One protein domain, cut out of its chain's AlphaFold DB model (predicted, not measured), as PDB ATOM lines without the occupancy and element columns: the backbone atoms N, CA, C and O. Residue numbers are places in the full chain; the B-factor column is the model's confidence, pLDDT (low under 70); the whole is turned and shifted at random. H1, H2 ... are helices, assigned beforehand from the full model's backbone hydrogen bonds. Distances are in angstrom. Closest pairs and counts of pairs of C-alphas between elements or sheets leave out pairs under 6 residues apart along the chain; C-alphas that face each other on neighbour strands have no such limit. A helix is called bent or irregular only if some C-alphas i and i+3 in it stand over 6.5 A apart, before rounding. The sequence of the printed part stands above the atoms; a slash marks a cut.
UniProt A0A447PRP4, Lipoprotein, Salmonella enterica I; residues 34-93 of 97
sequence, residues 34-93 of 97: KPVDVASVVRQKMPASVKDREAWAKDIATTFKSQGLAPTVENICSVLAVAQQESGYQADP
ATOM      1  N   LYS A  34     -62.489 -19.494  15.731       76.06
ATOM      2  CA  LYS A  34     -62.362 -20.231  14.472       76.06
ATOM      3  C   LYS A  34     -63.710 -20.218  13.745       76.06
ATOM      4  O   LYS A  34     -64.705 -20.593  14.364       76.06
ATOM      5  N   PRO A  35     -63.744 -19.860  12.449       83.19
ATOM      6  CA  PRO A  35     -64.907 -20.084  11.598       83.19
ATOM      7  C   PRO A  35     -65.423 -21.522  11.727       83.19
ATOM      8  O   PRO A  35     -64.632 -22.465  11.643       83.19
ATOM      9  N   VAL A  36     -66.731 -21.691  11.922       93.50
ATOM     10  CA  VAL A  36     -67.378 -23.012  11.951       93.50
ATOM     11  C   VAL A  36     -68.069 -23.326  10.624       93.50
ATOM     12  O   VAL A  36     -68.409 -22.431   9.850       93.50
ATOM     13  N   ASP A  37     -68.309 -24.611  10.362       97.31
ATOM     14  CA  ASP A  37     -69.188 -25.034   9.270       97.31
ATOM     15  C   ASP A  37     -70.642 -24.688   9.625       97.31
ATOM     16  O   ASP A  37     -71.270 -25.338  10.468       97.31
ATOM     17  N   VAL A  38     -71.173 -23.654   8.968       97.94
ATOM     18  CA  VAL A  38     -72.529 -23.144   9.196       97.94
ATOM     19  C   VAL A  38     -73.583 -24.233   9.000       97.94
ATOM     20  O   VAL A  38     -74.461 -24.394   9.844       97.94
ATOM     21  N   ALA A  39     -73.495 -25.014   7.921       98.31
ATOM     22  CA  ALA A  39     -74.502 -26.020   7.606       98.31
ATOM     23  C   ALA A  39     -74.486 -27.157   8.640       98.31
ATOM     24  O   ALA A  39     -75.538 -27.658   9.035       98.31
ATOM     25  N   SER A  40     -73.302 -27.558   9.109       98.19
ATOM     26  CA  SER A  40     -73.158 -28.543  10.187       98.19
ATOM     27  C   SER A  40     -73.812 -28.067  11.491       98.19
ATOM     28  O   SER A  40     -74.630 -28.779  12.077       98.19
ATOM     29  N   VAL A  41     -73.536 -26.828  11.910       98.12
ATOM     30  CA  VAL A  41     -74.118 -26.262  13.138       98.12
ATOM     31  C   VAL A  41     -75.631 -26.092  13.014       98.12
ATOM     32  O   VAL A  41     -76.350 -26.413  13.960       98.12
ATOM     33  N   VAL A  42     -76.144 -25.669  11.855       98.38
ATOM     34  CA  VAL A  42     -77.595 -25.587  11.617       98.38
ATOM     35  C   VAL A  42     -78.256 -26.955  11.775       98.38
ATOM     36  O   VAL A  42     -79.230 -27.068  12.518       98.38
ATOM     37  N   ARG A  43     -77.702 -28.018  11.176       98.00
ATOM     38  CA  ARG A  43     -78.217 -29.390  11.358       98.00
ATOM     39  C   ARG A  43     -78.208 -29.839  12.812       98.00
ATOM     40  O   ARG A  43     -79.077 -30.606  13.219       98.00
ATOM     41  N   GLN A  44     -77.232 -29.393  13.594       97.62
ATOM     42  CA  GLN A  44     -77.143 -29.741  15.006       97.62
ATOM     43  C   GLN A  44     -78.154 -28.967  15.866       97.62
ATOM     44  O   GLN A  44     -78.703 -29.526  16.812       97.62
ATOM     45  N   LYS A  45     -78.368 -27.678  15.580       97.69
ATOM     46  CA  LYS A  45     -79.127 -26.759  16.445       97.69
ATOM     47  C   LYS A  45     -80.596 -26.607  16.058       97.69
ATOM     48  O   LYS A  45     -81.412 -26.312  16.925       97.69
ATOM     49  N   MET A  46     -80.946 -26.819  14.793       97.81
ATOM     50  CA  MET A  46     -82.330 -26.749  14.333       97.81
ATOM     51  C   MET A  46     -83.140 -27.944  14.872       97.81
ATOM     52  O   MET A  46     -82.661 -29.078  14.749       97.81
ATOM     53  N   PRO A  47     -84.357 -27.746  15.419       96.75
ATOM     54  CA  PRO A  47     -85.179 -28.837  15.942       96.75
ATOM     55  C   PRO A  47     -85.448 -29.927  14.897       96.75
ATOM     56  O   PRO A  47     -85.642 -29.639  13.718       96.75
ATOM     57  N   ALA A  48     -85.490 -31.190  15.330       95.50
ATOM     58  CA  ALA A  48     -85.688 -32.333  14.435       95.50
ATOM     59  C   ALA A  48     -87.072 -32.365  13.757       95.50
ATOM     60  O   ALA A  48     -87.219 -33.001  12.720       95.50
ATOM     61  N   SER A  49     -88.064 -31.679  14.331       95.44
ATOM     62  CA  SER A  49     -89.433 -31.572  13.808       95.44
ATOM     63  C   SER A  49     -89.579 -30.614  12.625       95.44
ATOM     64  O   SER A  49     -90.613 -30.632  11.958       95.44
ATOM     65  N   VAL A  50     -88.579 -29.765  12.370       96.81
ATOM     66  CA  VAL A  50     -88.601 -28.819  11.251       96.81
ATOM     67  C   VAL A  50     -88.555 -29.595   9.936       96.81
ATOM     68  O   VAL A  50     -87.788 -30.547   9.791       96.81
ATOM     69  N   LYS A  51     -89.388 -29.205   8.970       95.69
ATOM     70  CA  LYS A  51     -89.364 -29.777   7.617       95.69
ATOM     71  C   LYS A  51     -88.169 -29.226   6.839       95.69
ATOM     72  O   LYS A  51     -87.730 -28.110   7.087       95.69
ATOM     73  N   ASP A  52     -87.628 -30.022   5.919       95.62
ATOM     74  CA  ASP A  52     -86.567 -29.593   4.995       95.62
ATOM     75  C   ASP A  52     -85.302 -29.025   5.676       95.62
ATOM     76  O   ASP A  52     -84.646 -28.124   5.155       95.62
ATOM     77  N   ARG A  53     -84.905 -29.572   6.838       96.69
ATOM     78  CA  ARG A  53     -83.721 -29.127   7.621       96.69
ATOM     79  C   ARG A  53     -82.433 -29.044   6.800       96.69
ATOM     80  O   ARG A  53     -81.594 -28.183   7.050       96.69
ATOM     81  N   GLU A  54     -82.276 -29.931   5.821       97.50
ATOM     82  CA  GLU A  54     -81.130 -29.919   4.909       97.50
ATOM     83  C   GLU A  54     -81.149 -28.724   3.950       97.50
ATOM     84  O   GLU A  54     -80.100 -28.125   3.703       97.50
ATOM     85  N   ALA A  55     -82.328 -28.345   3.447       97.62
ATOM     86  CA  ALA A  55     -82.484 -27.149   2.626       97.62
ATOM     87  C   ALA A  55     -82.189 -25.895   3.460       97.62
ATOM     88  O   ALA A  55     -81.339 -25.096   3.076       97.62
ATOM     89  N   TRP A  56     -82.747 -25.805   4.672       98.06
ATOM     90  CA  TRP A  56     -82.436 -24.734   5.624       98.06
ATOM     91  C   TRP A  56     -80.937 -24.605   5.920       98.06
ATOM     92  O   TRP A  56     -80.392 -23.502   5.901       98.06
ATOM     93  N   ALA A  57     -80.237 -25.717   6.168       98.38
ATOM     94  CA  ALA A  57     -78.795 -25.704   6.419       98.38
ATOM     95  C   ALA A  57     -78.002 -25.145   5.229       98.38
ATOM     96  O   ALA A  57     -77.065 -24.363   5.416       98.38
ATOM     97  N   LYS A  58     -78.390 -25.517   4.005       98.50
ATOM     98  CA  LYS A  58     -77.780 -25.012   2.772       98.50
ATOM     99  C   LYS A  58     -78.064 -23.523   2.556       98.50
ATOM    100  O   LYS A  58     -77.141 -22.775   2.217       98.50
ATOM    101  N   ASP A  59     -79.299 -23.090   2.765       98.25
ATOM    102  CA  ASP A  59     -79.727 -21.715   2.501       98.25
ATOM    103  C   ASP A  59     -79.163 -20.739   3.536       98.25
ATOM    104  O   ASP A  59     -78.688 -19.658   3.180       98.25
ATOM    105  N   ILE A  60     -79.086 -21.146   4.807       98.12
ATOM    106  CA  ILE A  60     -78.429 -20.353   5.853       98.12
ATOM    107  C   ILE A  60     -76.921 -20.265   5.585       98.12
ATOM    108  O   ILE A  60     -76.358 -19.174   5.646       98.12
ATOM    109  N   ALA A  61     -76.250 -21.360   5.210       98.25
ATOM    110  CA  ALA A  61     -74.831 -21.304   4.841       98.25
ATOM    111  C   ALA A  61     -74.577 -20.382   3.634       98.25
ATOM    112  O   ALA A  61     -73.607 -19.619   3.618       98.25
ATOM    113  N   THR A  62     -75.477 -20.408   2.646       98.31
ATOM    114  CA  THR A  62     -75.435 -19.500   1.492       98.31
ATOM    115  C   THR A  62     -75.625 -18.049   1.929       98.31
ATOM    116  O   THR A  62     -74.846 -17.195   1.513       98.31
ATOM    117  N   THR A  63     -76.575 -17.784   2.828       96.94
ATOM    118  CA  THR A  63     -76.844 -16.456   3.403       96.94
ATOM    119  C   THR A  63     -75.637 -15.898   4.153       96.94
ATOM    120  O   THR A  63     -75.251 -14.751   3.931       96.94
ATOM    121  N   PHE A  64     -74.986 -16.706   4.998       96.75
ATOM    122  CA  PHE A  64     -73.773 -16.292   5.712       96.75
ATOM    123  C   PHE A  64     -72.675 -15.860   4.740       96.75
ATOM    124  O   PHE A  64     -72.053 -14.815   4.928       96.75
ATOM    125  N   LYS A  65     -72.480 -16.627   3.660       95.88
ATOM    126  CA  LYS A  65     -71.506 -16.297   2.616       95.88
ATOM    127  C   LYS A  65     -71.898 -15.038   1.839       95.88
ATOM    128  O   LYS A  65     -71.039 -14.194   1.607       95.88
ATOM    129  N   SER A  66     -73.155 -14.913   1.415       96.56
ATOM    130  CA  SER A  66     -73.604 -13.802   0.565       96.56
ATOM    131  C   SER A  66     -73.678 -12.473   1.311       96.56
ATOM    132  O   SER A  66     -73.456 -11.432   0.706       96.56
ATOM    133  N   GLN A  67     -73.979 -12.504   2.612       94.38
ATOM    134  CA  GLN A  67     -74.060 -11.312   3.459       94.38
ATOM    135  C   GLN A  67     -72.752 -11.011   4.209       94.38
ATOM    136  O   GLN A  67     -72.676 -10.021   4.932       94.38
ATOM    137  N   GLY A  68     -71.719 -11.848   4.056       91.75
ATOM    138  CA  GLY A  68     -70.441 -11.669   4.749       91.75
ATOM    139  C   GLY A  68     -70.557 -11.771   6.273       91.75
ATOM    140  O   GLY A  68     -69.805 -11.115   6.991       91.75
ATOM    141  N   LEU A  69     -71.507 -12.564   6.777       92.06
ATOM    142  CA  LEU A  69     -71.677 -12.775   8.213       92.06
ATOM    143  C   LEU A  69     -70.535 -13.640   8.745       92.06
ATOM    144  O   LEU A  69     -70.197 -14.674   8.166       92.06
ATOM    145  N   ALA A  70     -69.974 -13.246   9.887       93.25
ATOM    146  CA  ALA A  70     -68.995 -14.054  10.596       93.25
ATOM    147  C   ALA A  70     -69.615 -15.415  10.981       93.25
ATOM    148  O   ALA A  70     -70.601 -15.437  11.722       93.25
ATOM    149  N   PRO A  71     -69.064 -16.553  10.518       94.50
ATOM    150  CA  PRO A  71     -69.604 -17.879  10.806       94.50
ATOM    151  C   PRO A  71     -69.167 -18.339  12.204       94.50
ATOM    152  O   PRO A  71     -68.300 -19.201  12.346       94.50
ATOM    153  N   THR A  72     -69.743 -17.725  13.236       94.81
ATOM    154  CA  THR A  72     -69.600 -18.107  14.648       94.81
ATOM    155  C   THR A  72     -70.855 -18.836  15.121       94.81
ATOM    156  O   THR A  72     -71.939 -18.651  14.566       94.81
ATOM    157  N   VAL A  73     -70.736 -19.659  16.167       94.75
ATOM    158  CA  VAL A  73     -71.900 -20.369  16.734       94.75
ATOM    159  C   VAL A  73     -72.950 -19.380  17.242       94.75
ATOM    160  O   VAL A  73     -74.141 -19.614  17.053       94.75
ATOM    161  N   GLU A  74     -72.518 -18.268  17.838       94.62
ATOM    162  CA  GLU A  74     -73.402 -17.199  18.308       94.62
ATOM    163  C   GLU A  74     -74.242 -16.615  17.168       94.62
ATOM    164  O   GLU A  74     -75.469 -16.625  17.252       94.62
ATOM    165  N   ASN A  75     -73.615 -16.199  16.062       95.62
ATOM    166  CA  ASN A  75     -74.338 -15.632  14.922       95.62
ATOM    167  C   ASN A  75     -75.317 -16.638  14.310       95.62
ATOM    168  O   ASN A  75     -76.436 -16.275  13.949       95.62
ATOM    169  N   ILE A  76     -74.922 -17.911  14.210       97.62
ATOM    170  CA  ILE A  76     -75.788 -18.972  13.678       97.62
ATOM    171  C   ILE A  76     -77.007 -19.169  14.583       97.62
ATOM    172  O   ILE A  76     -78.131 -19.210  14.088       97.62
ATOM    173  N   CYS A  77     -76.812 -19.245  15.901       97.31
ATOM    174  CA  CYS A  77     -77.909 -19.365  16.860       97.31
ATOM    175  C   CYS A  77     -78.836 -18.143  16.836       97.31
ATOM    176  O   CYS A  77     -80.048 -18.318  16.921       97.31
ATOM    177  N   SER A  78     -78.295 -16.935  16.666       97.81
ATOM    178  CA  SER A  78     -79.084 -15.707  16.526       97.81
ATOM    179  C   SER A  78     -79.984 -15.744  15.287       97.81
ATOM    180  O   SER A  78     -81.182 -15.492  15.393       97.81
ATOM    181  N   VAL A  79     -79.444 -16.134  14.124       97.69
ATOM    182  CA  VAL A  79     -80.233 -16.291  12.886       97.69
ATOM    183  C   VAL A  79     -81.319 -17.356  13.049       97.69
ATOM    184  O   VAL A  79     -82.466 -17.127  12.671       97.69
ATOM    185  N   LEU A  80     -80.983 -18.505  13.645       98.19
ATOM    186  CA  LEU A  80     -81.947 -19.576  13.908       98.19
ATOM    187  C   LEU A  80     -83.070 -19.126  14.853       98.19
ATOM    188  O   LEU A  80     -84.240 -19.397  14.588       98.19
ATOM    189  N   ALA A  81     -82.736 -18.404  15.925       98.06
ATOM    190  CA  ALA A  81     -83.713 -17.904  16.886       98.06
ATOM    191  C   ALA A  81     -84.730 -16.951  16.236       98.06
ATOM    192  O   ALA A  81     -85.932 -17.122  16.437       98.06
ATOM    193  N   VAL A  82     -84.265 -16.007  15.412       97.31
ATOM    194  CA  VAL A  82     -85.150 -15.087  14.678       97.31
ATOM    195  C   VAL A  82     -86.002 -15.850  13.663       97.31
ATOM    196  O   VAL A  82     -87.213 -15.676  13.630       97.31
ATOM    197  N   ALA A  83     -85.420 -16.768  12.885       97.31
ATOM    198  CA  ALA A  83     -86.188 -17.560  11.921       97.31
ATOM    199  C   ALA A  83     -87.315 -18.374  12.594       97.31
ATOM    200  O   ALA A  83     -88.430 -18.446  12.069       97.31
ATOM    201  N   GLN A  84     -87.059 -18.937  13.778       96.81
ATOM    202  CA  GLN A  84     -88.076 -19.614  14.586       96.81
ATOM    203  C   GLN A  84     -89.162 -18.654  15.085       96.81
ATOM    204  O   GLN A  84     -90.332 -19.029  15.069       96.81
ATOM    205  N   GLN A  85     -88.790 -17.461  15.555       96.94
ATOM    206  CA  GLN A  85     -89.731 -16.464  16.071       96.94
ATOM    207  C   GLN A  85     -90.658 -15.943  14.971       96.94
ATOM    208  O   GLN A  85     -91.870 -15.917  15.157       96.94
ATOM    209  N   GLU A  86     -90.083 -15.539  13.841       96.06
ATOM    210  CA  GLU A  86     -90.810 -14.829  12.789       96.06
ATOM    211  C   GLU A  86     -91.676 -15.765  11.948       96.06
ATOM    212  O   GLU A  86     -92.738 -15.381  11.468       96.06
ATOM    213  N   SER A  87     -91.228 -17.009  11.758       95.62
ATOM    214  CA  SER A  87     -91.851 -17.915  10.789       95.62
ATOM    215  C   SER A  87     -92.152 -19.309  11.322       95.62
ATOM    216  O   SER A  87     -92.760 -20.122  10.633       95.62
ATOM    217  N   GLY A  88     -91.698 -19.647  12.527       95.94
ATOM    218  CA  GLY A  88     -91.796 -21.020  13.010       95.94
ATOM    219  C   GLY A  88     -90.921 -22.018  12.237       95.94
ATOM    220  O   GLY A  88     -91.205 -23.212  12.280       95.94
ATOM    221  N   TYR A  89     -89.902 -21.541  11.506       96.50
ATOM    222  CA  TYR A  89     -89.192 -22.281  10.448       96.50
ATOM    223  C   TYR A  89     -90.085 -22.750   9.287       96.50
ATOM    224  O   TYR A  89     -89.763 -23.711   8.582       96.50
ATOM    225  N   GLN A  90     -91.205 -22.071   9.059       95.50
ATOM    226  CA  GLN A  90     -92.014 -22.229   7.862       95.50
ATOM    227  C   GLN A  90     -91.559 -21.177   6.847       95.50
ATOM    228  O   GLN A  90     -91.688 -19.990   7.104       95.50
ATOM    229  N   ALA A  91     -91.027 -21.583   5.692       91.69
ATOM    230  CA  ALA A  91     -90.529 -20.618   4.701       91.69
ATOM    231  C   ALA A  91     -91.622 -19.659   4.182       91.69
ATOM    232  O   ALA A  91     -91.329 -18.513   3.861       91.69
ATOM    233  N   ASP A  92     -92.868 -20.133   4.129       92.94
ATOM    234  CA  ASP A  92     -94.040 -19.373   3.691       92.94
ATOM    235  C   ASP A  92     -95.221 -19.656   4.646       92.94
ATOM    236  O   ASP A  92     -95.999 -20.594   4.426       92.94
ATOM    237  N   PRO A  93     -95.287 -18.970   5.805       90.50
ATOM    238  CA  PRO A  93     -96.372 -19.131   6.764       90.50
ATOM    239  C   PRO A  93     -97.624 -18.365   6.324       90.50
ATOM    240  O   PRO A  93     -97.552 -17.280   5.753       90.50
TER     241      PRO A  93
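This is residues 34 to 93 of the 97 residues of the protein "Lipoprotein" of Salmonella enterica I (UniProt A0A447PRP4). Three helices make a small open triangle: a short helix, H1, packs on two longer ones, H2 and H3, which are near each other without touching. The first two form a helical hairpin that crosses at a steep angle, and the two ends of the printed part, Lys 34 and Pro 93, lie at opposite ends of the longest axis. The printed part has 60 residues with three named helices, H1, H2 and H3 in this order along the chain, and no named strand; the class is all helix. The whole is compact, with a radius of gyration of the C-alphas of 10.7 A, and elongated, spanning 32 by 19 by 17 A along its three main axes.

The printed part begins at Lys 34, whose C-alpha is at (-62.362, -20.231, 14.472). H1 runs from Val 38 to Lys 45, with C-alpha 38 at (-72.529, -23.144, 9.196), and measures 10.4 A from first to last C-alpha. After a short link of 7 residues, H2 runs from Arg 53 to Gln 67 and is 20.7 A long. A tight link of 5 residues follows. H3 runs from Val 73 to Ser 87, is 21.0 A long and ends at C-alpha 87, (-91.851, -17.915, 10.789).

H1 touches H2, with 15 pairs of C-alphas within 8 A; the closest are those of Ala 39 and Ala 57, 4.5 A apart. Their lines stand at a steep tilt of 44 degrees and they run opposite ways; the two form a helical hairpin. H1 also touches H3, with 6 pairs of C-alphas within 8 A; the closest are those of Val 38 and Ile 76, 6.9 A apart. This tilt is steep too, at 66 degrees, and H1 and H3 run the same way. H2 and H3 are near each other, with 8 pairs of C-alphas within 10 A and a closest distance of 8.3 A. In H1, H2 and H3 every backbone O i to N i+4 pair is within hydrogen-bond range. None of the three is bent or irregular.

The C-alphas farthest apart are those of Lys 34 and Pro 93, the first and last printed residues, at 34.9 A. The printed part runs from 34 to 93 with no cut. The link from H1 to H2 is short and the link from H2 to H3 is tight; neither is long. The mean pLDDT of the printed part is 95.8, and no printed residue is under 70.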